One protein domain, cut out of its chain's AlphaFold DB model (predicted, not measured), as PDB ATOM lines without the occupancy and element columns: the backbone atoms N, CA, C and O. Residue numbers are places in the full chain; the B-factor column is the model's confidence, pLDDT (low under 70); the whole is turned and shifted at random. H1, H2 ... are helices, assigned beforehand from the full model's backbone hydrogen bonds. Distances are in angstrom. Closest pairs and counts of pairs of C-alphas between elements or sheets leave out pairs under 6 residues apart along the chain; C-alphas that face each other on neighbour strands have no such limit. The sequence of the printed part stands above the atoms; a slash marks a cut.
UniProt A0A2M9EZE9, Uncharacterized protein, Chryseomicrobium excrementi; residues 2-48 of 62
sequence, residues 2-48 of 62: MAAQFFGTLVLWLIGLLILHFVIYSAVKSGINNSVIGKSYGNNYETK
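AT A GLANCE: This is residues 2 to 48 of the 62 residues of an uncharacterized protein of Chryseomicrobium excrementi (UniProt A0A2M9EZE9). What does the model look like? One long helix, H1, makes most of the length, and a short helix, H2, turns off its far end to make a corner, as in an L with one long arm. What is it made of? The 47 printed residues hold two named helices, H1 then H2, and no named strand: all helix. How spread out is it? It is extended, a rod of 60 by 16 by 8 A, with a radius of gyration of the C-alphas of 18.4 A.

HOW THE PARTS SIT: How do H1, residues 2 to 34, and H2, residues 36 to 46, meet? They touch only at the corner by their tight link, H1 with residues 32 to 33 alone; the closest C-alphas, of Ile 32 and Gly 38, are 4.8 A apart. At what angle? Their lines are about perpendicular, at 75 degrees. Are their backbones in order? Every O i to N i+4 pair is within hydrogen-bond range in H1, and 6 of 7 in H2.

IN THESE COORDINATES: Where does H1 run? It spans 47.8 A from C-alpha 2 at (10.498, 18.642, 62.685) to C-alpha 34. Where does H2 end? It spans 15.2 A from C-alpha 36 to C-alpha 46 at (12.810, -33.793, 84.060).

THE WHOLE: How large is it? The C-alphas of Met 2 and Lys 48, the two farthest apart, are 60.5 A apart, and the printed part has no cut. What stands free? Residues 2 to 28 of H1 do, and residues 43 to 48, of which 43 to 46 belong to H2. Where is confidence low? Residues 32 to 48 are under 70 in pLDDT.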
ATOM      1  N   MET A   2       9.501  19.100  61.690       76.06
ATOM      2  CA  MET A   2      10.498  18.642  62.685       76.06
ATOM      3  C   MET A   2       9.979  17.617  63.715       76.06
ATOM      4  O   MET A   2      10.677  16.659  64.031       76.06
ATOM      5  N   ALA A   3       8.744  17.772  64.209       77.06
ATOM      6  CA  ALA A   3       8.171  16.849  65.196       77.06
ATOM      7  C   ALA A   3       7.993  15.423  64.641       77.06
ATOM      8  O   ALA A   3       8.319  14.455  65.317       77.06
ATOM      9  N   ALA A   4       7.538  15.287  63.392       81.31
ATOM     10  CA  ALA A   4       7.343  13.984  62.756       81.31
ATOM     11  C   ALA A   4       8.669  13.226  62.577       81.31
ATOM     12  O   ALA A   4       8.718  12.022  62.813       81.31
ATOM     13  N   GLN A   5       9.752  13.934  62.231       83.94
ATOM     14  CA  GLN A   5      11.092  13.339  62.197       83.94
ATOM     15  C   GLN A   5      11.514  12.841  63.576       83.94
ATOM     16  O   GLN A   5      11.941  11.700  63.677       83.94
ATOM     17  N   PHE A   6      11.337  13.649  64.625       89.50
ATOM     18  CA  PHE A   6      11.689  13.273  65.997       89.50
ATOM     19  C   PHE A   6      10.940  12.020  66.483       89.50
ATOM     20  O   PHE A   6      11.543  11.114  67.058       89.50
ATOM     21  N   PHE A   7       9.638  11.927  66.191       90.75
ATOM     22  CA  PHE A   7       8.851  10.728  66.484       90.75
ATOM     23  C   PHE A   7       9.323   9.512  65.678       90.75
ATOM     24  O   PHE A   7       9.431   8.423  66.236       90.75
ATOM     25  N   GLY A   8       9.666   9.689  64.398       92.56
ATOM     26  CA  GLY A   8      10.234   8.623  63.575       92.56
ATOM     27  C   GLY A   8      11.537   8.060  64.152       92.56
ATOM     28  O   GLY A   8      11.694   6.842  64.240       92.56
ATOM     29  N   THR A   9      12.446   8.924  64.620       93.62
ATOM     30  CA  THR A   9      13.697   8.489  65.263       93.62
ATOM     31  C   THR A   9      13.447   7.750  66.573       93.62
ATOM     32  O   THR A   9      14.089   6.730  66.815       93.62
ATOM     33  N   LEU A  10      12.504   8.215  67.401       95.94
ATOM     34  CA  LEU A  10      12.133   7.539  68.650       95.94
ATOM     35  C   LEU A  10      11.592   6.126  68.405       95.94
ATOM     36  O   LEU A  10      11.975   5.190  69.106       95.94
ATOM     37  N   VAL A  11      10.735   5.958  67.395       95.88
ATOM     38  CA  VAL A  11      10.178   4.649  67.026       95.88
ATOM     39  C   VAL A  11      11.277   3.705  66.542       95.88
ATOM     40  O   VAL A  11      11.352   2.570  67.008       95.88
ATOM     41  N   LEU A  12      12.173   4.170  65.666       95.56
ATOM     42  CA  LEU A  12      13.316   3.369  65.213       95.56
ATOM     43  C   LEU A  12      14.230   2.965  66.374       95.56
ATOM     44  O   LEU A  12      14.700   1.828  66.420       95.56
ATOM     45  N   TRP A  13      14.447   3.868  67.331       96.62
ATOM     46  CA  TRP A  13      15.256   3.592  68.513       96.62
ATOM     47  C   TRP A  13      14.624   2.510  69.398       96.62
ATOM     48  O   TRP A  13      15.301   1.560  69.783       96.62
ATOM     49  N   LEU A  14      13.312   2.594  69.644       97.31
ATOM     50  CA  LEU A  14      12.551   1.577  70.377       97.31
ATOM     51  C   LEU A  14      12.597   0.206  69.694       97.31
ATOM     52  O   LEU A  14      12.802  -0.808  70.361       97.31
ATOM     53  N   ILE A  15      12.447   0.171  68.369       97.56
ATOM     54  CA  ILE A  15      12.542  -1.066  67.583       97.56
ATOM     55  C   ILE A  15      13.946  -1.668  67.705       97.56
ATOM     56  O   ILE A  15      14.080  -2.863  67.968       97.56
ATOM     57  N   GLY A  16      14.993  -0.850  67.576       97.00
ATOM     58  CA  GLY A  16      16.374  -1.292  67.761       97.00
ATOM     59  C   GLY A  16      16.617  -1.872  69.156       97.00
ATOM     60  O   GLY A  16      17.235  -2.928  69.285       97.00
ATOM     61  N   LEU A  17      16.067  -1.232  70.191       96.94
ATOM     62  CA  LEU A  17      16.170  -1.709  71.569       96.94
ATOM     63  C   LEU A  17      15.469  -3.061  71.766       96.94
ATOM     64  O   LEU A  17      16.013  -3.946  72.423       96.94
ATOM     65  N   LEU A  18      14.287  -3.239  71.168       96.88
ATOM     66  CA  LEU A  18      13.539  -4.500  71.207       96.88
ATOM     67  C   LEU A  18      14.303  -5.641  70.531       96.88
ATOM     68  O   LEU A  18      14.398  -6.732  71.093       96.88
ATOM     69  N   ILE A  19      14.873  -5.385  69.351       96.81
ATOM     70  CA  ILE A  19      15.685  -6.372  68.627       96.81
ATOM     71  C   ILE A  19      16.920  -6.733  69.453       96.81
ATOM     72  O   ILE A  19      17.197  -7.914  69.653       96.81
ATOM     73  N   LEU A  20      17.633  -5.737  69.985       95.31
ATOM     74  CA  LEU A  20      18.816  -5.955  70.816       95.31
ATOM     75  C   LEU A  20      18.488  -6.781  72.066       95.31
ATOM     76  O   LEU A  20      19.196  -7.740  72.372       95.31
ATOM     77  N   HIS A  21      17.393  -6.454  72.755       94.12
ATOM     78  CA  HIS A  21      16.906  -7.235  73.888       94.12
ATOM     79  C   HIS A  21      16.640  -8.688  73.485       94.12
ATOM     80  O   HIS A  21      17.073  -9.599  74.184       94.12
ATOM     81  N   PHE A  22      15.976  -8.921  72.350       94.25
ATOM     82  CA  PHE A  22      15.687 -10.275  71.883       94.25
ATOM     83  C   PHE A  22      16.958 -11.056  71.540       94.25
ATOM     84  O   PHE A  22      17.059 -12.233  71.877       94.25
ATOM     85  N   VAL A  23      17.949 -10.408  70.921       94.88
ATOM     86  CA  VAL A  23      19.251 -11.018  70.621       94.88
ATOM     87  C   VAL A  23      19.963 -11.425  71.907       94.88
ATOM     88  O   VAL A  23      20.384 -12.573  72.016       94.88
ATOM     89  N   ILE A  24      20.052 -10.530  72.897       92.69
ATOM     90  CA  ILE A  24      20.684 -10.837  74.188       92.69
ATOM     91  C   ILE A  24      19.897 -11.928  74.910       92.69
ATOM     92  O   ILE A  24      20.490 -12.905  75.348       92.69
ATOM     93  N   TYR A  25      18.572 -11.818  74.995       90.56
ATOM     94  CA  TYR A  25      17.719 -12.825  75.620       90.56
ATOM     95  C   TYR A  25      17.877 -14.190  74.952       90.56
ATOM     96  O   TYR A  25      18.025 -15.188  75.643       90.56
ATOM     97  N   SER A  26      17.884 -14.249  73.621       88.50
ATOM     98  CA  SER A  26      18.057 -15.489  72.863       88.50
ATOM     99  C   SER A  26      19.461 -16.064  73.044       88.50
ATOM    100  O   SER A  26      19.602 -17.250  73.324       88.50
ATOM    101  N   ALA A  27      20.502 -15.231  72.972       88.00
ATOM    102  CA  ALA A  27      21.885 -15.647  73.185       88.00
ATOM    103  C   ALA A  27      22.118 -16.134  74.621       88.00
ATOM    104  O   ALA A  27      22.768 -17.154  74.825       88.00
ATOM    105  N   VAL A  28      21.542 -15.456  75.615       85.75
ATOM    106  CA  VAL A  28      21.609 -15.839  77.029       85.75
ATOM    107  C   VAL A  28      20.758 -17.073  77.295       85.75
ATOM    108  O   VAL A  28      21.218 -17.970  77.981       85.75
ATOM    109  N   LYS A  29      19.546 -17.182  76.744       76.12
ATOM    110  CA  LYS A  29      18.672 -18.346  76.940       76.12
ATOM    111  C   LYS A  29      19.233 -19.585  76.254       76.12
ATOM    112  O   LYS A  29      19.305 -20.623  76.898       76.12
ATOM    113  N   SER A  30      19.692 -19.481  75.005       74.38
ATOM    114  CA  SER A  30      20.429 -20.559  74.329       74.38
ATOM    115  C   SER A  30      21.745 -20.863  75.035       74.38
ATOM    116  O   SER A  30      22.080 -22.027  75.214       74.38
ATOM    117  N   GLY A  31      22.469 -19.835  75.481       71.31
ATOM    118  CA  GLY A  31      23.719 -19.981  76.222       71.31
ATOM    119  C   GLY A  31      23.526 -20.727  77.539       71.31
ATOM    120  O   GLY A  31      24.211 -21.712  77.786       71.31
ATOM    121  N   ILE A  32      22.547 -20.323  78.353       66.50
ATOM    122  CA  ILE A  32      22.168 -20.999  79.597       66.50
ATOM    123  C   ILE A  32      21.704 -22.418  79.285       66.50
ATOM    124  O   ILE A  32      22.279 -23.346  79.845       66.50
ATOM    125  N   ASN A  33      20.746 -22.602  78.371       63.44
ATOM    126  CA  ASN A  33      20.176 -23.906  78.014       63.44
ATOM    127  C   ASN A  33      21.232 -24.908  77.516       63.44
ATOM    128  O   ASN A  33      21.100 -26.106  77.741       63.44
ATOM    129  N   ASN A  34      22.300 -24.420  76.883       63.81
ATOM    130  CA  ASN A  34      23.407 -25.245  76.404       63.81
ATOM    131  C   ASN A  34      24.603 -25.301  77.381       63.81
ATOM    132  O   ASN A  34      25.560 -26.038  77.146       63.81
ATOM    133  N   SER A  35      24.565 -24.544  78.484       61.31
ATOM    134  CA  SER A  35      25.588 -24.569  79.536       61.31
ATOM    135  C   SER A  35      25.328 -25.678  80.558       61.31
ATOM    136  O   SER A  35      24.191 -26.085  80.799       61.31
ATOM    137  N   VAL A  36      26.392 -26.110  81.242       60.88
ATOM    138  CA  VAL A  36      26.346 -27.076  82.356       60.88
ATOM    139  C   VAL A  36      25.358 -26.642  83.453       60.88
ATOM    140  O   VAL A  36      24.731 -27.485  84.087       60.88
ATOM    141  N   ILE A  37      25.151 -25.333  83.636       60.25
ATOM    142  CA  ILE A  37      24.249 -24.762  84.646       60.25
ATOM    143  C   ILE A  37      22.781 -24.835  84.200       60.25
ATOM    144  O   ILE A  37      21.927 -25.181  85.013       60.25
ATOM    145  N   GLY A  38      22.470 -24.580  82.923       56.91
ATOM    146  CA  GLY A  38      21.100 -24.731  82.410       56.91
ATOM    147  C   GLY A  38      20.697 -26.183  82.177       56.91
ATOM    148  O   GLY A  38      19.544 -26.521  82.422       56.91
ATOM    149  N   LYS A  39      21.645 -27.070  81.833       56.78
ATOM    150  CA  LYS A  39      21.434 -28.523  81.909       56.78
ATOM    151  C   LYS A  39      21.243 -28.995  83.348       56.78
ATOM    152  O   LYS A  39      20.360 -29.802  83.582       56.78
ATOM    153  N   SER A  40      22.007 -28.483  84.315       60.53
ATOM    154  CA  SER A  40      21.800 -28.802  85.735       60.53
ATOM    155  C   SER A  40      20.409 -28.366  86.202       60.53
ATOM    156  O   SER A  40      19.691 -29.163  86.792       60.53
ATOM    157  N   TYR A  41      19.961 -27.155  85.860       60.28
ATOM    158  CA  TYR A  41      18.589 -26.728  86.139       60.28
ATOM    159  C   TYR A  41      17.560 -27.619  85.415       60.28
ATOM    160  O   TYR A  41      16.760 -28.251  86.090       60.28
ATOM    161  N   GLY A  42      17.623 -27.776  84.087       55.50
ATOM    162  CA  GLY A  42      16.687 -28.602  83.298       55.50
ATOM    163  C   GLY A  42      16.588 -30.066  83.751       55.50
ATOM    164  O   GLY A  42      15.495 -30.609  83.909       55.50
ATOM    165  N   ASN A  43      17.726 -30.683  84.065       54.19
ATOM    166  CA  ASN A  43      17.803 -32.076  84.490       54.19
ATOM    167  C   ASN A  43      17.254 -32.290  85.913       54.19
ATOM    168  O   ASN A  43      16.855 -33.401  86.239       54.19
ATOM    169  N   ASN A  44      17.164 -31.255  86.757       53.62
ATOM    170  CA  ASN A  44      16.492 -31.357  88.060       53.62
ATOM    171  C   ASN A  44      14.956 -31.316  87.958       53.62
ATOM    172  O   ASN A  44      14.285 -31.679  88.927       53.62
ATOM    173  N   TYR A  45      14.391 -30.895  86.819       50.22
ATOM    174  CA  TYR A  45      12.940 -30.880  86.598       50.22
ATOM    175  C   TYR A  45      12.460 -32.124  85.840       50.22
ATOM    176  O   TYR A  45      11.465 -32.716  86.245       50.22
ATOM    177  N   GLU A  46      13.183 -32.577  84.808       47.62
ATOM    178  CA  GLU A  46      12.810 -33.793  84.060       47.62
ATOM    179  C   GLU A  46      13.264 -35.088  84.762       47.62
ATOM    180  O   GLU A  46      12.505 -36.054  84.829       47.62
ATOM    181  N   THR A  47      14.419 -35.098  85.439       46.31
ATOM    182  CA  THR A  47      14.865 -36.272  86.231       46.31
ATOM    183  C   THR A  47      14.217 -36.339  87.618       46.31
ATOM    184  O   THR A  47      14.671 -37.089  88.482       46.31
ATOM    185  N   LYS A  48      13.159 -35.558  87.876       46.66
ATOM    186  CA  LYS A  48      12.310 -35.739  89.062       46.66
ATOM    187  C   LYS A  48      11.109 -36.652  88.800       46.66
ATOM    188  O   LYS A  48      10.399 -36.960  89.749       46.66
TER     189      LYS A  48